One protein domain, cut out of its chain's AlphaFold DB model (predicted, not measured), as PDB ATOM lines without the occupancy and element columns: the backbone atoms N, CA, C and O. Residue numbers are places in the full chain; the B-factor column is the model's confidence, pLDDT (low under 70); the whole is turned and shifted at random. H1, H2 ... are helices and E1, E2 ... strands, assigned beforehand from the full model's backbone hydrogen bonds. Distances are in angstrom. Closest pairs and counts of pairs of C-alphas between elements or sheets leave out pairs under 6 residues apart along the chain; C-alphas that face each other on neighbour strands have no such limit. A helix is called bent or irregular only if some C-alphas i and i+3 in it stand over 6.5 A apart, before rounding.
ATOM      1  N   ALA A 314      73.716 146.077  34.478       93.38
ATOM      2  CA  ALA A 314      73.722 145.163  33.336       93.38
ATOM      3  C   ALA A 314      75.079 144.456  33.164       93.38
ATOM      4  O   ALA A 314      75.111 143.260  32.887       93.38
ATOM      5  N   ALA A 315      76.195 145.154  33.405       94.81
ATOM      6  CA  ALA A 315      77.531 144.565  33.346       94.81
ATOM      7  C   ALA A 315      77.733 143.501  34.439       94.81
ATOM      8  O   ALA A 315      78.300 142.444  34.166       94.81
ATOM      9  N   LYS A 316      77.205 143.726  35.649       95.38
ATOM     10  CA  LYS A 316      77.239 142.746  36.749       95.38
ATOM     11  C   LYS A 316      76.501 141.454  36.384       95.38
ATOM     12  O   LYS A 316      77.062 140.370  36.532       95.38
ATOM     13  N   TYR A 317      75.284 141.552  35.838       95.81
ATOM     14  CA  TYR A 317      74.553 140.377  35.343       95.81
ATOM     15  C   TYR A 317      75.276 139.686  34.184       95.81
ATOM     16  O   TYR A 317      75.342 138.458  34.153       95.81
ATOM     17  N   LEU A 318      75.845 140.460  33.257       96.06
ATOM     18  CA  LEU A 318      76.580 139.936  32.108       96.06
ATOM     19  C   LEU A 318      77.822 139.147  32.544       96.06
ATOM     20  O   LEU A 318      78.073 138.067  32.016       96.06
ATOM     21  N   LEU A 319      78.561 139.626  33.549       96.19
ATOM     22  CA  LEU A 319      79.715 138.913  34.100       96.19
ATOM     23  C   LEU A 319      79.329 137.623  34.817       96.19
ATOM     24  O   LEU A 319      79.981 136.601  34.612       96.19
ATOM     25  N   VAL A 320      78.261 137.631  35.620       96.12
ATOM     26  CA  VAL A 320      77.797 136.398  36.274       96.12
ATOM     27  C   VAL A 320      77.288 135.388  35.238       96.12
ATOM     28  O   VAL A 320      77.590 134.196  35.343       96.12
ATOM     29  N   ALA A 321      76.593 135.850  34.193       96.00
ATOM     30  CA  ALA A 321      76.195 135.016  33.060       96.00
ATOM     31  C   ALA A 321      77.416 134.422  32.339       96.00
ATOM     32  O   ALA A 321      77.449 133.222  32.068       96.00
ATOM     33  N   ALA A 322      78.448 135.230  32.086       96.75
ATOM     34  CA  ALA A 322      79.694 134.791  31.465       96.75
ATOM     35  C   ALA A 322      80.445 133.764  32.318       96.75
ATOM     36  O   ALA A 322      80.933 132.764  31.788       96.75
ATOM     37  N   PHE A 323      80.494 133.964  33.637       95.56
ATOM     38  CA  PHE A 323      81.064 132.995  34.568       95.56
ATOM     39  C   PHE A 323      80.321 131.657  34.464       95.56
ATOM     40  O   PHE A 323      80.928 130.610  34.229       95.56
ATOM     41  N   CYS A 324      78.989 131.685  34.528       93.62
ATOM     42  CA  CYS A 324      78.171 130.487  34.362       93.62
ATOM     43  C   CYS A 324      78.398 129.820  32.997       93.62
ATOM     44  O   CYS A 324      78.539 128.600  32.932       93.62
ATOM     45  N   ALA A 325      78.501 130.590  31.913       95.00
ATOM     46  CA  ALA A 325      78.759 130.064  30.576       95.00
ATOM     47  C   ALA A 325      80.135 129.376  30.474       95.00
ATOM     48  O   ALA A 325      80.250 128.324  29.837       95.00
ATOM     49  N   SER A 326      81.169 129.918  31.124       94.56
ATOM     50  CA  SER A 326      82.515 129.333  31.122       94.56
ATOM     51  C   SER A 326      82.643 128.068  31.971       94.56
ATOM     52  O   SER A 326      83.397 127.168  31.592       94.56
ATOM     53  N   TYR A 327      81.935 127.973  33.099       91.25
ATOM     54  CA  TYR A 327      82.086 126.853  34.035       91.25
ATOM     55  C   TYR A 327      81.006 125.775  33.895       91.25
ATOM     56  O   TYR A 327      81.254 124.618  34.237       91.25
ATOM     57  N   ASN A 328      79.838 126.092  33.339       90.44
ATOM     58  CA  ASN A 328      78.790 125.101  33.113       90.44
ATOM     59  C   ASN A 328      78.924 124.439  31.735       90.44
ATOM     60  O   ASN A 328      79.183 125.117  30.735       90.44
ATOM     61  N   PRO A 329      78.689 123.120  31.622       89.25
ATOM     62  CA  PRO A 329      78.568 122.477  30.320       89.25
ATOM     63  C   PRO A 329      77.299 122.958  29.599       89.25
ATOM     64  O   PRO A 329      76.244 123.070  30.224       89.25
ATOM     65  N   ALA A 330      77.367 123.140  28.278       90.00
ATOM     66  CA  ALA A 330      76.234 123.616  27.467       90.00
ATOM     67  C   ALA A 330      74.962 122.752  27.604       90.00
ATOM     68  O   ALA A 330      73.843 123.244  27.517       90.00
ATOM     69  N   THR A 331      75.107 121.454  27.898       86.69
ATOM     70  CA  THR A 331      73.971 120.542  28.126       86.69
ATOM     71  C   THR A 331      73.170 120.855  29.391       86.69
ATOM     72  O   THR A 331      72.043 120.381  29.532       86.69
ATOM     73  N   SER A 332      73.735 121.623  30.326       85.19
ATOM     74  CA  SER A 332      73.062 122.016  31.567       85.19
ATOM     75  C   SER A 332      72.259 123.312  31.448       85.19
ATOM     76  O   SER A 332      71.410 123.564  32.302       85.19
ATOM     77  N   ASP A 333      72.454 124.085  30.376       88.00
ATOM     78  CA  ASP A 333      71.896 125.433  30.233       88.00
ATOM     79  C   ASP A 333      70.368 125.442  30.290       88.00
ATOM     80  O   ASP A 333      69.783 126.188  31.066       88.00
ATOM     81  N   ILE A 334      69.709 124.541  29.554       84.25
ATOM     82  CA  ILE A 334      68.238 124.431  29.533       84.25
ATOM     83  C   ILE A 334      67.685 124.119  30.929       84.25
ATOM     84  O   ILE A 334      66.599 124.554  31.294       84.25
ATOM     85  N   ARG A 335      68.418 123.358  31.741       79.56
ATOM     86  CA  ARG A 335      67.969 122.993  33.086       79.56
ATOM     87  C   ARG A 335      68.189 124.122  34.094       79.56
ATOM     88  O   ARG A 335      67.363 124.285  34.990       79.56
ATOM     89  N   LEU A 336      69.317 124.824  33.992       81.69
ATOM     90  CA  LEU A 336      69.733 125.857  34.946       81.69
ATOM     91  C   LEU A 336      69.102 127.221  34.630       81.69
ATOM     92  O   LEU A 336      68.641 127.902  35.542       81.69
ATOM     93  N   PHE A 337      69.028 127.571  33.347       85.19
ATOM     94  CA  PHE A 337      68.582 128.871  32.832       85.19
ATOM     95  C   PHE A 337      67.306 128.783  31.988       85.19
ATOM     96  O   PHE A 337      66.726 129.812  31.650       85.19
ATOM     97  N   GLY A 338      66.847 127.584  31.621       77.75
ATOM     98  CA  GLY A 338      65.635 127.444  30.819       77.75
ATOM     99  C   GLY A 338      64.371 127.801  31.601       77.75
ATOM    100  O   GLY A 338      64.154 127.362  32.734       77.75
ATOM    101  N   ARG A 339      63.503 128.566  30.941       67.12
ATOM    102  CA  ARG A 339      62.180 128.974  31.415       67.12
ATOM    103  C   ARG A 339      61.121 128.326  30.533       67.12
ATOM    104  O   ARG A 339      60.645 128.906  29.568       67.12
ATOM    105  N   GLY A 340      60.830 127.055  30.790       56.69
ATOM    106  CA  GLY A 340      59.841 126.316  30.001       56.69
ATOM    107  C   GLY A 340      58.414 126.573  30.479       56.69
ATOM    108  O   GLY A 340      58.166 126.599  31.684       56.69
ATOM    109  N   THR A 341      57.451 126.680  29.568       52.91
ATOM    110  CA  THR A 341      56.018 126.647  29.900       52.91
ATOM    111  C   THR A 341      55.637 125.263  30.421       52.91
ATOM    112  O   THR A 341      55.879 124.246  29.774       52.91
ATOM    113  N   GLY A 342      55.112 125.202  31.645       55.06
ATOM    114  CA  GLY A 342      54.619 123.964  32.237       55.06
ATOM    115  C   GLY A 342      53.313 123.489  31.584       55.06
ATOM    116  O   GLY A 342      52.654 124.267  30.898       55.06
ATOM    117  N   PRO A 343      52.893 122.237  31.846       48.41
ATOM    118  CA  PRO A 343      51.627 121.684  31.345       48.41
ATOM    119  C   PRO A 343      50.384 122.476  31.788       48.41
ATOM    120  O   PRO A 343      49.350 122.393  31.138       48.41
ATOM    121  N   ASP A 344      50.500 123.297  32.837       50.88
ATOM    122  CA  ASP A 344      49.429 124.173  33.333       50.88
ATOM    123  C   ASP A 344      49.327 125.508  32.567       50.88
ATOM    124  O   ASP A 344      48.601 126.402  33.001       50.88
ATOM    125  N   GLY A 345      50.118 125.721  31.506       52.31
ATOM    126  CA  GLY A 345      50.215 126.999  30.784       52.31
ATOM    127  C   GLY A 345      50.995 128.091  31.530       52.31
ATOM    128  O   GLY A 345      51.202 129.174  30.999       52.31
ATOM    129  N   ARG A 346      51.467 127.828  32.760       53.88
ATOM    130  CA  ARG A 346      52.348 128.746  33.503       53.88
ATOM    131  C   ARG A 346      53.784 128.598  33.013       53.88
ATOM    132  O   ARG A 346      54.343 127.499  33.094       53.88
ATOM    133  N   ARG A 347      54.408 129.695  32.573       56.53
ATOM    134  CA  ARG A 347      55.863 129.767  32.361       56.53
ATOM    135  C   ARG A 347      56.546 129.403  33.683       56.53
ATOM    136  O   ARG A 347      56.318 130.030  34.718       56.53
ATOM    137  N   ARG A 348      57.295 128.295  33.715       56.75
ATOM    138  CA  ARG A 348      58.026 127.891  34.920       56.75
ATOM    139  C   ARG A 348      59.115 128.929  35.126       56.75
ATOM    140  O   ARG A 348      60.017 129.036  34.299       56.75
ATOM    141  N   ARG A 349      59.041 129.651  36.249       53.97
ATOM    142  CA  ARG A 349      60.154 130.472  36.734       53.97
ATOM    143  C   ARG A 349      61.417 129.615  36.702       53.97
ATOM    144  O   ARG A 349      61.416 128.505  37.257       53.97
ATOM    145  N   GLY A 350      62.433 130.105  35.991       50.81
ATOM    146  CA  GLY A 350      63.728 129.448  35.876       50.81
ATOM    147  C   GLY A 350      64.182 129.017  37.264       50.81
ATOM    148  O   GLY A 350      64.124 129.778  38.220       50.81
ATOM    149  N   GLY A 351      64.521 127.741  37.418       53.00
ATOM    150  CA  GLY A 351      65.145 127.262  38.644       53.00
ATOM    151  C   GLY A 351      64.280 126.685  39.773       53.00
ATOM    152  O   GLY A 351      64.829 126.181  40.753       53.00
ATOM    153  N   ARG A 352      62.947 126.620  39.664       44.53
ATOM    154  CA  ARG A 352      62.129 126.005  40.741       44.53
ATOM    155  C   ARG A 352      62.345 124.484  40.904       44.53
ATOM    156  O   ARG A 352      62.046 123.922  41.953       44.53
ATOM    157  N   THR A 353      62.929 123.816  39.905       46.94
ATOM    158  CA  THR A 353      63.357 122.400  39.954       46.94
ATOM    159  C   THR A 353      64.884 122.238  40.025       46.94
ATOM    160  O   THR A 353      65.421 121.247  39.529       46.94
ATOM    161  N   ARG A 354      65.608 123.187  40.644       56.78
ATOM    162  CA  ARG A 354      67.089 123.211  40.713       56.78
ATOM    163  C   ARG A 354      67.745 121.952  41.309       56.78
ATOM    164  O   ARG A 354      68.932 121.747  41.103       56.78
ATOM    165  N   ARG A 355      67.015 121.066  42.008       53.50
ATOM    166  CA  ARG A 355      67.633 120.075  42.923       53.50
ATOM    167  C   ARG A 355      67.223 118.604  42.764       53.50
ATOM    168  O   ARG A 355      67.710 117.761  43.510       53.50
ATOM    169  N   ALA A 356      66.387 118.235  41.792       43.84
ATOM    170  CA  ALA A 356      66.059 116.818  41.585       43.84
ATOM    171  C   ALA A 356      67.130 116.122  40.711       43.84
ATOM    172  O   ALA A 356      67.153 116.268  39.488       43.84
ATOM    173  N   GLY A 357      68.061 115.390  41.331       51.75
ATOM    174  CA  GLY A 357      68.798 114.297  40.672       51.75
ATOM    175  C   GLY A 357      70.154 114.587  40.002       51.75
ATOM    176  O   GLY A 357      70.724 113.662  39.430       51.75
ATOM    177  N   TYR A 358      70.715 115.798  40.071       48.91
ATOM    178  CA  TYR A 358      72.119 116.057  39.692       48.91
ATOM    179  C   TYR A 358      72.758 116.929  40.771       48.91
ATOM    180  O   TYR A 358      72.181 117.937  41.152       48.91
ATOM    181  N   GLY A 359      73.874 116.471  41.330       48.28
ATOM    182  CA  GLY A 359      74.439 117.011  42.570       48.28
ATOM    183  C   GLY A 359      75.200 115.967  43.384       48.28
ATOM    184  O   GLY A 359      76.088 116.296  44.158       48.28
ATOM    185  N   ARG A 360      74.963 114.674  43.129       52.19
ATOM    186  CA  ARG A 360      75.997 113.679  43.417       52.19
ATOM    187  C   ARG A 360      77.113 113.918  42.411       52.19
ATOM    188  O   ARG A 360      76.972 113.525  41.251       52.19
ATOM    189  N   THR A 361      78.176 114.594  42.839       52.31
ATOM    190  CA  THR A 361      79.496 114.483  42.215       52.31
ATOM    191  C   THR A 361      79.681 113.009  41.878       52.31
ATOM    192  O   THR A 361      79.700 112.148  42.758       52.31
ATOM    193  N   ARG A 362      79.658 112.670  40.583       53.81
ATOM    194  CA  ARG A 362      79.938 111.294  40.177       53.81
ATOM    195  C   ARG A 362      81.371 111.047  40.627       53.81
ATOM    196  O   ARG A 362      82.273 111.691  40.095       53.81
ATOM    197  N   VAL A 363      81.546 110.200  41.640       48.25
ATOM    198  CA  VAL A 363      82.851 109.849  42.213       48.25
ATOM    199  C   VAL A 363      83.818 109.565  41.058       48.25
ATOM    200  O   VAL A 363      83.519 108.732  40.203       48.25
ATOM    201  N   GLY A 364      84.914 110.325  40.980       55.91
ATOM    202  CA  GLY A 364      85.922 110.213  39.918       55.91
ATOM    203  C   GLY A 364      85.862 111.251  38.788       55.91
ATOM    204  O   GLY A 364      86.751 111.243  37.941       55.91
ATOM    205  N   LYS A 365      84.879 112.165  38.745       67.19
ATOM    206  CA  LYS A 365      84.934 113.330  37.837       67.19
ATOM    207  C   LYS A 365      85.658 114.501  38.500       67.19
ATOM    208  O   LYS A 365      85.273 114.916  39.588       67.19
ATOM    209  N   VAL A 366      86.679 115.027  37.821       70.81
ATOM    210  CA  VAL A 366      87.373 116.260  38.220       70.81
ATOM    211  C   VAL A 366      86.365 117.414  38.208       70.81
ATOM    212  O   VAL A 366      85.708 117.589  37.177       70.81
ATOM    213  N   PRO A 367      86.237 118.182  39.307       74.00
ATOM    214  CA  PRO A 367      85.397 119.365  39.348       74.00
ATOM    215  C   PRO A 367      85.715 120.312  38.193       74.00
ATOM    216  O   PRO A 367      86.868 120.672  37.950       74.00
ATOM    217  N   GLN A 368      84.684 120.736  37.485       75.38
ATOM    218  CA  GLN A 368      84.751 121.590  36.316       75.38
ATOM    219  C   GLN A 368      85.388 122.949  36.625       75.38
ATOM    220  O   GLN A 368      86.006 123.536  35.739       75.38
ATOM    221  N   ARG A 369      85.318 123.400  37.885       77.50
ATOM    222  CA  ARG A 369      86.024 124.594  38.378       77.50
ATOM    223  C   ARG A 369      87.551 124.439  38.352       77.50
ATOM    224  O   ARG A 369      88.246 125.400  38.055       77.50
ATOM    225  N   LEU A 370      88.074 123.230  38.579       83.06
ATOM    226  CA  LEU A 370      89.520 122.952  38.569       83.06
ATOM    227  C   LEU A 370      90.100 122.810  37.153       83.06
ATOM    228  O   LEU A 370      91.314 122.817  36.987       83.06
ATOM    229  N   LEU A 371      89.246 122.674  36.132       84.94
ATOM    230  CA  LEU A 371      89.665 122.609  34.726       84.94
ATOM    231  C   LEU A 371      89.908 123.998  34.111       84.94
ATOM    232  O   LEU A 371      90.462 124.082  33.015       84.94
ATOM    233  N   GLY A 372      89.495 125.065  34.798       86.50
ATOM    234  CA  GLY A 372      89.541 126.438  34.305       86.50
ATOM    235  C   GLY A 372      88.360 126.818  33.396       86.50
ATOM    236  O   GLY A 372      87.540 125.965  33.023       86.50
ATOM    237  N   PRO A 373      88.252 128.110  33.039       92.62
ATOM    238  CA  PRO A 373      87.124 128.637  32.284       92.62
ATOM    239  C   PRO A 373      87.158 128.168  30.824       92.62
ATOM    240  O   PRO A 373      88.178 128.263  30.136       92.62
ATOM    241  N   LYS A 374      86.026 127.665  30.324       93.31
ATOM    242  CA  LYS A 374      85.885 127.231  28.928       93.31
ATOM    243  C   LYS A 374      85.408 128.379  28.035       93.31
ATOM    244  O   LYS A 374      84.626 129.216  28.497       93.31
ATOM    245  N   PRO A 375      85.839 128.418  26.761       95.69
ATOM    246  CA  PRO A 375      85.283 129.352  25.797       95.69
ATOM    247  C   PRO A 375      83.824 128.997  25.484       95.69
ATOM    248  O   PRO A 375      83.457 127.821  25.413       95.69
ATOM    249  N   PHE A 376      83.001 130.015  25.269       96.12
ATOM    250  CA  PHE A 376      81.590 129.899  24.916       96.12
ATOM    251  C   PHE A 376      81.229 130.892  23.797       96.12
ATOM    252  O   PHE A 376      81.890 131.922  23.659       96.12
ATOM    253  N   PRO A 377      80.208 130.601  22.971       96.19
ATOM    254  CA  PRO A 377      79.746 131.531  21.943       96.19
ATOM    255  C   PRO A 377      78.970 132.703  22.558       96.19
ATOM    256  O   PRO A 377      78.279 132.528  23.563       96.19
ATOM    257  N   LEU A 378      79.047 133.877  21.931       94.44
ATOM    258  CA  LEU A 378      78.361 135.090  22.390       94.44
ATOM    259  C   LEU A 378      76.843 134.899  22.551       94.44
ATOM    260  O   LEU A 378      76.277 135.328  23.552       94.44
ATOM    261  N   ASP A 379      76.197 134.172  21.644       93.62
ATOM    262  CA  ASP A 379      74.747 133.930  21.714       93.62
ATOM    263  C   ASP A 379      74.337 133.214  23.010       93.62
ATOM    264  O   ASP A 379      73.308 133.517  23.614       93.62
ATOM    265  N   ARG A 380      75.185 132.296  23.496       94.62
ATOM    266  CA  ARG A 380      74.969 131.597  24.772       94.62
ATOM    267  C   ARG A 380      75.063 132.558  25.957       94.62
ATOM    268  O   ARG A 380      74.296 132.413  26.906       94.62
ATOM    269  N   LEU A 381      75.979 133.528  25.903       95.50
ATOM    270  CA  LEU A 381      76.104 134.568  26.926       95.50
ATOM    271  C   LEU A 381      74.854 135.439  26.982       95.50
ATOM    272  O   LEU A 381      74.321 135.638  28.068       95.50
ATOM    273  N   LEU A 382      74.376 135.914  25.830       94.25
ATOM    274  CA  LEU A 382      73.177 136.749  25.757       94.25
ATOM    275  C   LEU A 382      71.944 135.998  26.274       94.25
ATOM    276  O   LEU A 382      71.200 136.538  27.084       94.25
ATOM    277  N   ALA A 383      71.783 134.721  25.915       93.12
ATOM    278  CA  ALA A 383      70.687 133.894  26.420       93.12
ATOM    279  C   ALA A 383      70.739 133.699  27.951       93.12
ATOM    280  O   ALA A 383      69.719 133.808  28.637       93.12
ATOM    281  N   MET A 384      71.926 133.428  28.509       93.75
ATOM    282  CA  MET A 384      72.107 133.329  29.963       93.75
ATOM    283  C   MET A 384      71.893 134.673  30.662       93.75
ATOM    284  O   MET A 384      71.301 134.707  31.740       93.75
ATOM    285  N   PHE A 385      72.341 135.768  30.048       95.12
ATOM    286  CA  PHE A 385      72.126 137.123  30.536       95.12
ATOM    287  C   PHE A 385      70.633 137.444  30.611       95.12
ATOM    288  O   PHE A 385      70.168 137.776  31.696       95.12
ATOM    289  N   SER A 386      69.870 137.266  29.527       93.06
ATOM    290  CA  SER A 386      68.421 137.514  29.522       93.06
ATOM    291  C   SER A 386      67.708 136.675  30.585       93.06
ATOM    292  O   SER A 386      66.853 137.178  31.316       93.06
ATOM    293  N   SER A 387      68.109 135.408  30.749       91.38
ATOM    294  CA  SER A 387      67.540 134.524  31.773       91.38
ATOM    295  C   SER A 387      67.870 134.956  33.208       91.38
ATOM    296  O   SER A 387      67.005 134.890  34.080       91.38
ATOM    297  N   LEU A 388      69.084 135.433  33.490       91.69
ATOM    298  CA  LEU A 388      69.419 135.946  34.823       91.69
ATOM    299  C   LEU A 388      68.770 137.306  35.088       91.69
ATOM    300  O   LEU A 388      68.205 137.526  36.160       91.69
ATOM    301  N   TYR A 389      68.823 138.195  34.100       92.44
ATOM    302  CA  TYR A 389      68.322 139.556  34.205       92.44
ATOM    303  C   TYR A 389      66.810 139.557  34.421       92.44
ATOM    304  O   TYR A 389      66.339 140.118  35.401       92.44
ATOM    305  N   ALA A 390      66.029 138.835  33.613       89.19
ATOM    306  CA  ALA A 390      64.582 138.840  33.803       89.19
ATOM    307  C   ALA A 390      64.113 138.163  35.116       89.19
ATOM    308  O   ALA A 390      62.952 138.328  35.485       89.19
ATOM    309  N   GLU A 391      64.964 137.376  35.795       86.75
ATOM    310  CA  GLU A 391      64.595 136.675  37.040       86.75
ATOM    311  C   GLU A 391      64.885 137.543  38.265       86.75
ATOM    312  O   GLU A 391      64.075 137.570  39.190       86.75
ATOM    313  N   HIS A 392      66.018 138.253  38.259       89.75
ATOM    314  CA  HIS A 392      66.532 138.953  39.442       89.75
ATOM    315  C   HIS A 392      66.616 140.468  39.304       89.75
ATOM    316  O   HIS A 392      66.751 141.142  40.324       89.75
ATOM    317  N   ALA A 393      66.591 141.017  38.087       90.00
ATOM    318  CA  ALA A 393      66.678 142.459  37.916       90.00
ATOM    319  C   ALA A 393      65.396 143.140  38.431       90.00
ATOM    320  O   ALA A 393      64.303 142.574  38.323       90.00
ATOM    321  N   PRO A 394      65.515 144.353  39.000       88.88
ATOM    322  CA  PRO A 394      64.356 145.126  39.418       88.88
ATOM    323  C   PRO A 394      63.481 145.451  38.204       88.88
ATOM    324  O   PRO A 394      63.979 145.951  37.193       88.88
ATOM    325  N   ARG A 395      62.181 145.169  38.319       88.56
ATOM    326  CA  ARG A 395      61.188 145.520  37.300       88.56
ATOM    327  C   ARG A 395      60.800 146.998  37.440       88.56
ATOM    328  O   ARG A 395      60.784 147.504  38.562       88.56
ATOM    329  N   PRO A 396      60.474 147.701  36.343       86.69
ATOM    330  CA  PRO A 396      59.811 148.998  36.416       86.69
ATOM    331  C   PRO A 396      58.517 148.905  37.231       86.69
ATOM    332  O   PRO A 396      57.834 147.885  37.175       86.69
ATOM    333  N   ALA A 397      58.141 149.980  37.931       82.69
ATOM    334  CA  ALA A 397      56.958 150.003  38.804       82.69
ATOM    335  C   ALA A 397      55.651 149.596  38.088       82.69
ATOM    336  O   ALA A 397      54.758 149.023  38.698       82.69
ATOM    337  N   GLU A 398      55.553 149.862  36.783       81.44
ATOM    338  CA  GLU A 398      54.405 149.500  35.937       81.44
ATOM    339  C   GLU A 398      54.297 147.989  35.666       81.44
ATOM    340  O   GLU A 398      53.222 147.498  35.330       81.44
ATOM    341  N   LEU A 399      55.404 147.255  35.818       79.31
ATOM    342  CA  LEU A 399      55.524 145.812  35.589       79.31
ATOM    343  C   LEU A 399      55.725 145.030  36.900       79.31
ATOM    344  O   LEU A 399      56.028 143.829  36.891       79.31
ATOM    345  N   GLU A 400      55.573 145.700  38.046       76.69
ATOM    346  CA  GLU A 400      55.577 145.056  39.353       76.69
ATOM    347  C   GLU A 400      54.252 144.330  39.602       76.69
ATOM    348  O   GLU A 400      53.158 144.868  39.436       76.69
ATOM    349  N   ILE A 401      54.348 143.078  40.050       69.75
ATOM    350  CA  ILE A 401      53.173 142.282  40.400       69.75
ATOM    351  C   ILE A 401      52.648 142.769  41.754       69.75
ATOM    352  O   ILE A 401      53.298 142.590  42.787       69.75
ATOM    353  N   SER A 402      51.450 143.356  41.762       67.50
ATOM    354  CA  SER A 402      50.783 143.785  42.992       67.50
ATOM    355  C   SER A 402      50.278 142.580  43.797       67.50
ATOM    356  O   SER A 402      49.389 141.830  43.377       67.50
ATOM    357  N   PHE A 403      50.821 142.391  45.002       57.72
ATOM    358  CA  PHE A 403      50.348 141.385  45.956       57.72
ATOM    359  C   PHE A 403      49.255 141.967  46.862       57.72
ATOM    360  O   PHE A 403      49.442 142.129  48.067       57.72
ATOM    361  N   GLY A 404      48.095 142.279  46.282       56.97
ATOM    362  CA  GLY A 404      46.886 142.568  47.056       56.97
ATOM    363  C   GLY A 404      46.378 141.311  47.773       56.97
ATOM    364  O   GLY A 404      46.186 140.267  47.137       56.97
ATOM    365  N   TYR A 405      46.185 141.402  49.093       54.47
ATOM    366  CA  TYR A 405      45.498 140.390  49.900       54.47
ATOM    367  C   TYR A 405      43.990 140.657  49.869       54.47
ATOM    368  O   TYR A 405      43.460 141.317  50.760       54.47
ATOM    369  N   ASP A 406      43.296 140.111  48.873       58.59
ATOM    370  CA  ASP A 406      41.833 140.066  48.884       58.59
ATOM    371  C   ASP A 406      41.369 138.693  49.372       58.59
ATOM    372  O   ASP A 406      41.592 137.668  48.728       58.59
ATOM    373  N   ALA A 407      40.732 138.667  50.545       57.19
ATOM    374  CA  ALA A 407      40.312 137.440  51.231       57.19
ATOM    375  C   ALA A 407      39.124 136.713  50.561       57.19
ATOM    376  O   ALA A 407      38.769 135.613  50.983       57.19
ATOM    377  N   TYR A 408      38.528 137.293  49.515       57.97
ATOM    378  CA  TYR A 408      37.387 136.735  48.788       57.97
ATOM    379  C   TYR A 408      37.524 137.029  47.288       57.97
ATOM    380  O   TYR A 408      37.045 138.055  46.820       57.97
ATOM    381  N   GLN A 409      38.186 136.142  46.536       63.03
ATOM    382  CA  GLN A 409      38.274 136.229  45.071       63.03
ATOM    383  C   GLN A 409      37.428 135.128  44.428       63.03
ATOM    384  O   GLN A 409      37.503 133.957  44.810       63.03
ATOM    385  N   THR A 410      36.608 135.498  43.449       74.12
ATOM    386  CA  THR A 410      35.866 134.546  42.611       74.12
ATOM    387  C   THR A 410      36.798 133.853  41.611       74.12
ATOM    388  O   THR A 410      37.844 134.390  41.250       74.12
ATOM    389  N   VAL A 411      36.416 132.672  41.104       74.25
ATOM    390  CA  VAL A 411      37.212 131.938  40.093       74.25
ATOM    391  C   VAL A 411      37.509 132.820  38.868       74.25
ATOM    392  O   VAL A 411      38.647 132.874  38.415       74.25
ATOM    393  N   ALA A 412      36.529 133.603  38.406       75.19
ATOM    394  CA  ALA A 412      36.697 134.516  37.274       75.19
ATOM    395  C   ALA A 412      37.683 135.670  37.554       75.19
ATOM    396  O   ALA A 412      38.431 136.067  36.665       75.19
ATOM    397  N   GLU A 413      37.716 136.210  38.776       73.12
ATOM    398  CA  GLU A 413      38.695 137.241  39.167       73.12
ATOM    399  C   GLU A 413      40.108 136.663  39.270       73.12
ATOM    400  O   GLU A 413      41.068 137.313  38.863       73.12
ATOM    401  N   THR A 414      40.242 135.419  39.742       73.88
ATOM    402  CA  THR A 414      41.544 134.737  39.771       73.88
ATOM    403  C   THR A 414      42.077 134.415  38.375       73.88
ATOM    404  O   THR A 414      43.286 134.470  38.167       73.88
ATOM    405  N   GLU A 415      41.197 134.100  37.418       75.69
ATOM    406  CA  GLU A 415      41.568 133.885  36.015       75.69
ATOM    407  C   GLU A 415      42.003 135.195  35.351       75.69
ATOM    408  O   GLU A 415      43.092 135.243  34.790       75.69
ATOM    409  N   ARG A 416      41.243 136.287  35.520       78.12
ATOM    410  CA  ARG A 416      41.625 137.610  34.989       78.12
ATOM    411  C   ARG A 416      42.953 138.108  35.547       78.12
ATOM    412  O   ARG A 416      43.823 138.492  34.779       78.12
ATOM    413  N   ARG A 417      43.145 138.030  36.869       76.25
ATOM    414  CA  ARG A 417      44.416 138.394  37.513       76.25
ATOM    415  C   ARG A 417      45.577 137.557  36.980       76.25
ATOM    416  O   ARG A 417      46.686 138.052  36.829       76.25
ATOM    417  N   ARG A 418      45.335 136.273  36.707       75.25
ATOM    418  CA  ARG A 418      46.348 135.380  36.142       75.25
ATOM    419  C   ARG A 418      46.709 135.774  34.710       75.25
ATOM    420  O   ARG A 418      47.887 135.717  34.375       75.25
ATOM    421  N   ASP A 419      45.731 136.142  33.893       81.06
ATOM    422  CA  ASP A 419      45.968 136.610  32.526       81.06
ATOM    423  C   ASP A 419      46.728 137.947  32.529       81.06
ATOM    424  O   ASP A 419      47.696 138.098  31.791       81.06
ATOM    425  N   GLU A 420      46.376 138.863  33.437       81.62
ATOM    426  CA  GLU A 420      47.105 140.119  33.672       81.62
ATOM    427  C   GLU A 420      48.557 139.868  34.117       81.62
ATOM    428  O   GLU A 420      49.484 140.476  33.588       81.62
ATOM    429  N   GLU A 421      48.791 138.940  35.052       80.25
ATOM    430  CA  GLU A 421      50.144 138.547  35.478       80.25
ATOM    431  C   GLU A 421      50.969 137.964  34.319       80.25
ATOM    432  O   GLU A 421      52.162 138.249  34.216       80.25
ATOM    433  N   ILE A 422      50.349 137.162  33.445       81.44
ATOM    434  CA  ILE A 422      51.007 136.606  32.255       81.44
ATOM    435  C   ILE A 422      51.368 137.725  31.278       81.44
ATOM    436  O   ILE A 422      52.496 137.751  30.796       81.44
ATOM    437  N   GLU A 423      50.453 138.658  31.016       84.44
ATOM    438  CA  GLU A 423      50.703 139.786  30.116       84.44
ATOM    439  C   GLU A 423      51.831 140.691  30.639       84.44
ATOM    440  O   GLU A 423      52.701 141.110  29.875       84.44
ATOM    441  N   LEU A 424      51.868 140.962  31.949       83.38
ATOM    442  CA  LEU A 424      52.950 141.723  32.580       83.38
ATOM    443  C   LEU A 424      54.297 140.995  32.490       83.38
ATOM    444  O   LEU A 424      55.319 141.627  32.221       83.38
ATOM    445  N   ASP A 425      54.311 139.677  32.702       82.81
ATOM    446  CA  ASP A 425      55.517 138.861  32.543       82.81
ATOM    447  C   ASP A 425      55.996 138.839  31.080       82.81
ATOM    448  O   ASP A 425      57.199 138.919  30.840       82.81
ATOM    449  N   GLU A 426      55.086 138.784  30.103       84.94
ATOM    450  CA  GLU A 426      55.418 138.849  28.673       84.94
ATOM    451  C   GLU A 426      56.035 140.196  28.290       84.94
ATOM    452  O   GLU A 426      57.107 140.227  27.691       84.94
ATOM    453  N   ARG A 427      55.432 141.308  28.727       87.81
ATOM    454  CA  ARG A 427      55.982 142.655  28.500       87.81
ATOM    455  C   ARG A 427      57.367 142.833  29.116       87.81
ATOM    456  O   ARG A 427      58.225 143.482  28.526       87.81
ATOM    457  N   TRP A 428      57.589 142.263  30.301       88.50
ATOM    458  CA  TRP A 428      58.902 142.288  30.942       88.50
ATOM    459  C   TRP A 428      59.940 141.487  30.150       88.50
ATOM    460  O   TRP A 428      61.074 141.934  30.001       88.50
ATOM    461  N   GLU A 429      59.573 140.320  29.623       85.88
ATOM    462  CA  GLU A 429      60.478 139.536  28.777       85.88
ATOM    463  C   GLU A 429      60.817 140.268  27.472       85.88
ATOM    464  O   GLU A 429      61.996 140.327  27.120       85.88
ATOM    465  N   ASP A 430      59.841 140.921  26.835       89.00
ATOM    466  CA  ASP A 430      60.076 141.761  25.655       89.00
ATOM    467  C   ASP A 430      61.053 142.915  25.964       89.00
ATOM    468  O   ASP A 430      61.971 143.193  25.187       89.00
ATOM    469  N   GLU A 431      60.917 143.570  27.123       89.12
ATOM    470  CA  GLU A 431      61.836 144.632  27.556       89.12
ATOM    471  C   GLU A 431      63.265 144.107  27.770       89.12
ATOM    472  O   GLU A 431      64.243 144.741  27.355       89.12
ATOM    473  N   VAL A 432      63.405 142.924  28.373       89.94
ATOM    474  CA  VAL A 432      64.712 142.288  28.575       89.94
ATOM    475  C   VAL A 432      65.346 141.865  27.253       89.94
ATOM    476  O   VAL A 432      66.549 142.070  27.073       89.94
ATOM    477  N   ASP A 433      64.567 141.357  26.302       89.56
ATOM    478  CA  ASP A 433      65.060 141.019  24.967       89.56
ATOM    479  C   ASP A 433      65.480 142.269  24.183       89.56
ATOM    480  O   ASP A 433      66.535 142.269  23.535       89.56
ATOM    481  N   HIS A 434      64.742 143.376  24.298       90.94
ATOM    482  CA  HIS A 434      65.169 144.666  23.755       90.94
ATOM    483  C   HIS A 434      66.490 145.144  24.369       90.94
ATOM    484  O   HIS A 434      67.365 145.638  23.652       90.94
ATOM    485  N   LEU A 435      66.674 144.964  25.679       89.44
ATOM    486  CA  LEU A 435      67.916 145.312  26.367       89.44
ATOM    487  C   LEU A 435      69.085 144.418  25.924       89.44
ATOM    488  O   LEU A 435      70.179 144.935  25.679       89.44
ATOM    489  N   ALA A 436      68.855 143.112  25.753       89.50
ATOM    490  CA  ALA A 436      69.842 142.141  25.274       89.50
ATOM    491  C   ALA A 436      70.397 142.480  23.879       89.50
ATOM    492  O   ALA A 436      71.570 142.242  23.582       89.50
ATOM    493  N   HIS A 437      69.574 143.102  23.035       88.62
ATOM    494  CA  HIS A 437      69.947 143.537  21.687       88.62
ATOM    495  C   HIS A 437      70.275 145.036  21.605       88.62
ATOM    496  O   HIS A 437      70.501 145.573  20.520       88.62
ATOM    497  N   SER A 438      70.321 145.733  22.744       93.44
ATOM    498  CA  SER A 438      70.620 147.161  22.782       93.44
ATOM    499  C   SER A 438      72.097 147.434  22.503       93.44
ATOM    500  O   SER A 438      72.988 146.787  23.051       93.44
ATOM    501  N   THR A 439      72.392 148.475  21.727       91.25
ATOM    502  CA  THR A 439      73.779 148.877  21.424       91.25
ATOM    503  C   THR A 439      74.614 149.163  22.676       91.25
ATOM    504  O   THR A 439      75.824 148.965  22.656       91.25
ATOM    505  N   ARG A 440      73.966 149.574  23.776       90.44
ATOM    506  CA  ARG A 440      74.603 149.810  25.078       90.44
ATOM    507  C   ARG A 440      75.091 148.522  25.734       90.44
ATOM    508  O   ARG A 440      76.196 148.502  26.253       90.44
ATOM    509  N   LEU A 441      74.305 147.443  25.715       91.56
ATOM    510  CA  LEU A 441      74.777 146.163  26.256       91.56
ATOM    511  C   LEU A 441      75.935 145.619  25.411       91.56
ATOM    512  O   LEU A 441      76.925 145.128  25.945       91.56
ATOM    513  N   TRP A 442      75.836 145.761  24.091       91.88
ATOM    514  CA  TRP A 442      76.877 145.313  23.170       91.88
ATOM    515  C   TRP A 442      78.179 146.111  23.304       91.88
ATOM    516  O   TRP A 442      79.245 145.531  23.110       91.88
ATOM    517  N   SER A 443      78.128 147.394  23.688       93.00
ATOM    518  CA  SER A 443      79.335 148.175  23.996       93.00
ATOM    519  C   SER A 443      79.988 147.771  25.321       93.00
ATOM    520  O   SER A 443      81.202 147.891  25.447       93.00
ATOM    521  N   LEU A 444      79.232 147.210  26.275       94.31
ATOM    522  CA  LEU A 444      79.798 146.711  27.535       94.31
ATOM    523  C   LEU A 444      80.724 145.505  27.328       94.31
ATOM    524  O   LEU A 444      81.653 145.319  28.104       94.31
ATOM    525  N   ILE A 445      80.513 144.681  26.298       92.94
ATOM    526  CA  ILE A 445      81.355 143.498  26.045       92.94
ATOM    527  C   ILE A 445      82.828 143.891  25.807       92.94
ATOM    528  O   ILE A 445      83.676 143.424  26.567       92.94
ATOM    529  N   PRO A 446      83.172 144.758  24.829       92.69
ATOM    530  CA  PRO A 446      84.552 145.198  24.641       92.69
ATOM    531  C   PRO A 446      85.081 146.047  25.809       92.69
ATOM    532  O   PRO A 446      86.284 146.036  26.057       92.69
ATOM    533  N   GLU A 447      84.225 146.747  26.563       94.38
ATOM    534  CA  GLU A 447      84.640 147.435  27.799       94.38
ATOM    535  C   GLU A 447      85.097 146.433  28.872       94.38
ATOM    536  O   GLU A 447      86.168 146.598  29.457       94.38
ATOM    537  N   LEU A 448      84.339 145.351  29.082       94.69
ATOM    538  CA  LEU A 448      84.701 144.263  29.994       94.69
ATOM    539  C   LEU A 448      85.925 143.473  29.505       94.69
ATOM    540  O   LEU A 448      86.706 142.989  30.327       94.69
ATOM    541  N   GLU A 449      86.123 143.362  28.187       93.88
ATOM    542  CA  GLU A 449      87.368 142.844  27.606       93.88
ATOM    543  C   GLU A 449      88.557 143.766  27.902       93.88
ATOM    544  O   GLU A 449      89.618 143.296  28.314       93.88
ATOM    545  N   GLY A 450      88.376 145.082  27.755       93.00
ATOM    546  CA  GLY A 450      89.388 146.086  28.085       93.00
ATOM    547  C   GLY A 450      89.763 146.104  29.570       93.00
ATOM    548  O   GLY A 450      90.917 146.363  29.906       93.00
ATOM    549  N   GLN A 451      88.817 145.773  30.453       93.44
ATOM    550  CA  GLN A 451      89.049 145.591  31.893       93.44
ATOM    551  C   GLN A 451      89.667 144.227  32.247       93.44
ATOM    552  O   GLN A 451      90.012 143.998  33.404       93.44
ATOM    553  N   GLY A 452      89.808 143.311  31.282       93.44
ATOM    554  CA  GLY A 452      90.357 141.971  31.498       93.44
ATOM    555  C   GLY A 452      89.422 141.001  32.227       93.44
ATOM    556  O   GLY A 452      89.874 139.943  32.653       93.44
ATOM    557  N   LEU A 453      88.133 141.331  32.371       95.06
ATOM    558  CA  LEU A 453      87.126 140.476  33.021       95.06
ATOM    559  C   LEU A 453      86.550 139.432  32.053       95.06
ATOM    560  O   LEU A 453      86.155 138.331  32.450       95.06
ATOM    561  N   LEU A 454      86.528 139.776  30.763       95.44
ATOM    562  CA  LEU A 454      86.260 138.865  29.658       95.44
ATOM    563  C   LEU A 454      87.480 138.794  28.746       95.44
ATOM    564  O   LEU A 454      88.237 139.749  28.602       95.44
ATOM    565  N   ARG A 455      87.659 137.655  28.086       95.38
ATOM    566  CA  ARG A 455      88.697 137.473  27.081       95.38
ATOM    567  C   ARG A 455      88.110 136.855  25.833       95.38
ATOM    568  O   ARG A 455      87.570 135.749  25.862       95.38
ATOM    569  N   ARG A 456      88.290 137.534  24.707       94.19
ATOM    570  CA  ARG A 456      87.956 136.981  23.402       94.19
ATOM    571  C   ARG A 456      88.968 135.918  22.992       94.19
ATOM    572  O   ARG A 456      90.176 136.153  22.995       94.19
ATOM    573  N   THR A 457      88.469 134.735  22.643       93.88
ATOM    574  CA  THR A 457      89.284 133.626  22.122       93.88
ATOM    575  C   THR A 457      89.277 133.561  20.599       93.88
ATOM    576  O   THR A 457      90.172 132.957  20.011       93.88
ATOM    577  N   SER A 458      88.289 134.176  19.944       92.75
ATOM    578  CA  SER A 458      88.283 134.332  18.488       92.75
ATOM    579  C   SER A 458      89.195 135.484  18.027       92.75
ATOM    580  O   SER A 458      89.441 136.415  18.792       92.75
ATOM    581  N   PRO A 459      89.684 135.467  16.771       90.25
ATOM    582  CA  PRO A 459      90.404 136.601  16.190       90.25
ATOM    583  C   PRO A 459      89.562 137.882  16.238       90.25
ATOM    584  O   PRO A 459      88.353 137.819  16.006       90.25
ATOM    585  N   ALA A 460      90.199 139.032  16.484       85.31
ATOM    586  CA  ALA A 460      89.520 140.327  16.613       85.31
ATOM    587  C   ALA A 460      88.695 140.699  15.364       85.31
ATOM    588  O   ALA A 460      87.580 141.208  15.488       85.31
ATOM    589  N   ASP A 461      89.188 140.333  14.178       86.62
ATOM    590  CA  ASP A 461      88.553 140.626  12.885       86.62
ATOM    591  C   ASP A 461      87.267 139.819  12.634       86.62
ATOM    592  O   ASP A 461      86.507 140.101  11.708       86.62
ATOM    593  N   ARG A 462      87.002 138.783  13.442       85.81
ATOM    594  CA  ARG A 462      85.904 137.843  13.206       85.81
ATOM    595  C   ARG A 462      84.613 138.280  13.894       85.81
ATOM    596  O   ARG A 462      84.418 137.954  15.062       85.81
ATOM    597  N   LEU A 463      83.732 138.968  13.172       82.06
ATOM    598  CA  LEU A 463      82.447 139.443  13.708       82.06
ATOM    599  C   LEU A 463      81.425 138.316  13.946       82.06
ATOM    600  O   LEU A 463      80.626 138.410  14.872       82.06
ATOM    601  N   ASP A 464      81.498 137.228  13.176       85.25
ATOM    602  CA  ASP A 464      80.610 136.070  13.338       85.25
ATOM    603  C   ASP A 464      81.206 135.013  14.274       85.25
ATOM    604  O   ASP A 464      82.417 134.768  14.273       85.25
ATOM    605  N   ASN A 465      80.348 134.295  15.008       86.75
ATOM    606  CA  ASN A 465      80.754 133.225  15.931       86.75
ATOM    607  C   ASN A 465      81.828 133.692  16.929       86.75
ATOM    608  O   ASN A 465      82.848 133.024  17.146       86.75
ATOM    609  N   VAL A 466      81.619 134.875  17.514       92.06
ATOM    610  CA  VAL A 466      82.493 135.400  18.564       92.06
ATOM    611  C   VAL A 466      82.486 134.424  19.734       92.06
ATOM    612  O   VAL A 466      81.430 134.023  20.225       92.06
ATOM    613  N   THR A 467      83.682 134.024  20.163       95.12
ATOM    614  CA  THR A 467      83.864 133.156  21.326       95.12
ATOM    615  C   THR A 467      84.585 133.925  22.411       95.12
ATOM    616  O   THR A 467      85.606 134.572  22.160       95.12
ATOM    617  N   LEU A 468      84.021 133.856  23.609       95.31
ATOM    618  CA  LEU A 468      84.466 134.572  24.792       95.31
ATOM    619  C   LEU A 468      84.769 133.574  25.905       95.31
ATOM    620  O   LEU A 468      84.260 132.453  25.920       95.31
ATOM    621  N   ARG A 469      85.591 134.001  26.850       95.31
ATOM    622  CA  ARG A 469      85.915 133.292  28.082       95.31
ATOM    623  C   ARG A 469      85.841 134.281  29.237       95.31
ATOM    624  O   ARG A 469      86.269 135.421  29.087       95.31
ATOM    625  N   CYS A 470      85.293 133.858  30.369       95.94
ATOM    626  CA  CYS A 470      85.274 134.676  31.577       95.94
ATOM    627  C   CYS A 470      86.573 134.473  32.368       95.94
ATOM    628  O   CYS A 470      86.955 133.329  32.615       95.94
ATOM    629  N   GLU A 471      87.241 135.563  32.749       94.81
ATOM    630  CA  GLU A 471      88.453 135.543  33.591       94.81
ATOM    631  C   GLU A 471      88.144 135.881  35.058       94.81
ATOM    632  O   GLU A 471      89.051 135.992  35.874       94.81
ATOM    633  N   LEU A 472      86.866 136.065  35.403       92.19
ATOM    634  CA  LEU A 472      86.453 136.354  36.769       92.19
ATOM    635  C   LEU A 472      86.613 135.112  37.658       92.19
ATOM    636  O   LEU A 472      86.138 134.022  37.320       92.19
ATOM    637  N   ASP A 473      87.225 135.303  38.824       89.75
ATOM    638  CA  ASP A 473      87.342 134.270  39.850       89.75
ATOM    639  C   ASP A 473      85.991 133.956  40.507       89.75
ATOM    640  O   ASP A 473      85.058 134.761  40.507       89.75
ATOM    641  N   TYR A 474      85.889 132.779  41.130       89.69
ATOM    642  CA  TYR A 474      84.660 132.360  41.808       89.69
ATOM    643  C   TYR A 474      84.261 133.303  42.949       89.69
ATOM    644  O   TYR A 474      83.079 133.621  43.075       89.69
ATOM    645  N   ASP A 475      85.220 133.764  43.759       88.69
ATOM    646  CA  ASP A 475      84.927 134.689  44.857       88.69
ATOM    647  C   ASP A 475      84.390 136.022  44.322       88.69
ATOM    648  O   ASP A 475      83.348 136.482  44.784       88.69
ATOM    649  N   GLY A 476      84.998 136.560  43.257       90.00
ATOM    650  CA  GLY A 476      84.502 137.758  42.577       90.00
ATOM    651  C   GLY A 476      83.094 137.575  41.999       90.00
ATOM    652  O   GLY A 476      82.223 138.419  42.202       90.00
ATOM    653  N   ALA A 477      82.820 136.446  41.338       92.12
ATOM    654  CA  ALA A 477      81.486 136.138  40.818       92.12
ATOM    655  C   ALA A 477      80.441 135.980  41.937       92.12
ATOM    656  O   ALA A 477      79.298 136.422  41.791       92.12
ATOM    657  N   ARG A 478      80.824 135.364  43.062       91.75
ATOM    658  CA  ARG A 478      79.960 135.188  44.235       91.75
ATOM    659  C   ARG A 478      79.650 136.525  44.902       91.75
ATOM    660  O   ARG A 478      78.504 136.736  45.299       91.75
ATOM    661  N   ASP A 479      80.631 137.413  45.006       91.56
ATOM    662  CA  ASP A 479      80.457 138.735  45.603       91.56
ATOM    663  C   ASP A 479      79.532 139.611  44.747       91.56
ATOM    664  O   ASP A 479      78.600 140.213  45.286       91.56
ATOM    665  N   ILE A 480      79.684 139.580  43.415       93.44
ATOM    666  CA  ILE A 480      78.749 140.243  42.491       93.44
ATOM    667  C   ILE A 480      77.338 139.649  42.624       93.44
ATOM    668  O   ILE A 480      76.366 140.390  42.749       93.44
ATOM    669  N   ALA A 481      77.191 138.320  42.646       93.00
ATOM    670  CA  ALA A 481      75.879 137.682  42.804       93.00
ATOM    671  C   ALA A 481      75.205 138.054  44.139       93.00
ATOM    672  O   ALA A 481      73.999 138.316  44.183       93.00
ATOM    673  N   ARG A 482      75.989 138.148  45.221       91.88
ATOM    674  CA  ARG A 482      75.519 138.602  46.536       91.88
ATOM    675  C   ARG A 482      75.035 140.050  46.493       91.88
ATOM    676  O   ARG A 482      74.006 140.349  47.099       91.88
ATOM    677  N   GLU A 483      75.734 140.929  45.778       91.81
ATOM    678  CA  GLU A 483      75.301 142.313  45.557       91.81
ATOM    679  C   GLU A 483      73.974 142.376  44.779       91.81
ATOM    680  O   GLU A 483      73.062 143.114  45.154       91.81
ATOM    681  N   LEU A 484      73.827 141.521  43.762       92.56
ATOM    682  CA  LEU A 484      72.605 141.345  42.967       92.56
ATOM    683  C   LEU A 484      71.493 140.559  43.691       92.56
ATOM    684  O   LEU A 484      70.436 140.315  43.112       92.56
ATOM    685  N   ARG A 485      71.703 140.187  44.962       91.38
ATOM    686  CA  ARG A 485      70.740 139.507  45.848       91.38
ATOM    687  C   ARG A 485      70.319 138.098  45.406       91.38
ATOM    688  O   ARG A 485      69.225 137.660  45.760       91.38
ATOM    689  N   PHE A 486      71.188 137.350  44.725       89.44
ATOM    690  CA  PHE A 486      70.948 135.931  44.435       89.44
ATOM    691  C   PHE A 486      72.158 135.039  44.747       89.44
ATOM    692  O   PHE A 486      73.291 135.489  44.897       89.44
ATOM    693  N   THR A 487      71.909 133.736  44.885       89.06
ATOM    694  CA  THR A 487      72.951 132.746  45.191       89.06
ATOM    695  C   THR A 487      73.547 132.192  43.900       89.06
ATOM    696  O   THR A 487      72.847 131.544  43.128       89.06
ATOM    697  N   LEU A 488      74.848 132.402  43.673       89.38
ATOM    698  CA  LEU A 488      75.543 131.912  42.474       89.38
ATOM    699  C   LEU A 488      75.492 130.381  42.339       89.38
ATOM    700  O   LEU A 488      75.293 129.867  41.243       89.38
ATOM    701  N   ASP A 489      75.639 129.649  43.447       85.31
ATOM    702  CA  ASP A 489      75.709 128.180  43.437       85.31
ATOM    703  C   ASP A 489      74.428 127.506  42.917       85.31
ATOM    704  O   ASP A 489      74.483 126.388  42.412       85.31
ATOM    705  N   ASP A 490      73.285 128.197  42.956       83.38
ATOM    706  CA  ASP A 490      72.029 127.719  42.366       83.38
ATOM    707  C   ASP A 490      72.083 127.637  40.824       83.38
ATOM    708  O   ASP A 490      71.279 126.927  40.212       83.38
ATOM    709  N   TYR A 491      73.027 128.352  40.206       86.12
ATOM    710  CA  TYR A 491      73.244 128.425  38.761       86.12
ATOM    711  C   TYR A 491      74.484 127.666  38.299       86.12
ATOM    712  O   TYR A 491      74.807 127.700  37.113       86.12
ATOM    713  N   LEU A 492      75.180 126.969  39.197       85.06
ATOM    714  CA  LEU A 492      76.359 126.187  38.854       85.06
ATOM    715  C   LEU A 492      76.018 124.701  38.745       85.06
ATOM    716  O   LEU A 492      75.231 124.145  39.506       85.06
TER     717      LEU A 492
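This is residues 314 to 492 of the 497 residues of an uncharacterized protein of Cutaneotrichosporon oleaginosum (UniProt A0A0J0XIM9). A small body of crossed helices is built round H1, with H4, H7 and the short hairpin of E1 and E2 packed round it and H6 at its first end. H5 is a long arm that packs on H4 with residues 428 to 436 and sticks out with residues 411 to 416; residues 356 to 366 of a long loop stick out elsewhere. The printed part has 179 residues, in the order H1 H2 H3 H4 H5 H6 E1 E2 H7 H8, mostly helix, with one antiparallel sheet of two strands. It is only just compact, close to loose, with a radius of gyration of the C-alphas of 18.5 A and spans of 59 by 44 by 29 A.

Begin at H1, residues 314 to 327, the hub. H2, residues 330 to 336, meets H1 only through their link; it is irregular, with C-alphas 331 and 334 7.1 A apart. H3, residues 368 to 371, is close to H1 but not clearly touching, the C-alphas of Tyr 327 and Arg 369 being 6.3 A apart. H4, residues 378 to 392, touches H1 at a steep tilt of 60 degrees, opposite ways; the closest C-alphas are those of Ala 321 and Phe 385, 5.2 A apart. H5, residues 411 to 436, forms a helical hairpin with H4, at a steep tilt of 40 degrees; look at the closest C-alphas, Ser 386 and Val 432, 6.1 A apart. H6, residues 439 to 450, touches H1 at residues 314 to 315 alone, with C-alphas 315 and 444 closest at 6.6 A. E1, residues 454 to 456, and E2, residues 467 to 470, are an antiparallel hairpin, with N 455 and O 469 within hydrogen-bond range at 2.8 A. H7, residues 474 to 483, touches H1, with C-alphas 320 and 477 closest at 5.9 A. H8, residues 488 to 491, touches H7, with C-alphas 478 and 488 closest at 5.8 A. Every O i to N i+4 pair is within hydrogen-bond range in H1, H5 and H7; in H4 it is 10 of 11, in H6 6 of 8, in H2 1 of 3, beside 3 of 4 O i to N i+3 pairs, and H3 and H8 are too short for such a pair.

Find C-alpha 314 at (73.722, 145.163, 33.336); from there H1 runs 20.1 A to Tyr 327. H4 is 21.1 A long, and H5 runs 37.3 A from C-alpha 411 at (37.212, 131.938, 40.093). H8 ends at C-alpha 491, at (73.244, 128.425, 38.761).

The two C-alphas farthest apart are those of Tyr 408 and Asp 461, 62.6 A. The printed part has no cut; the links H2 to H3 and H4 to H5 are long. Residues 339 to 365 and 401 to 409 have a pLDDT under 70.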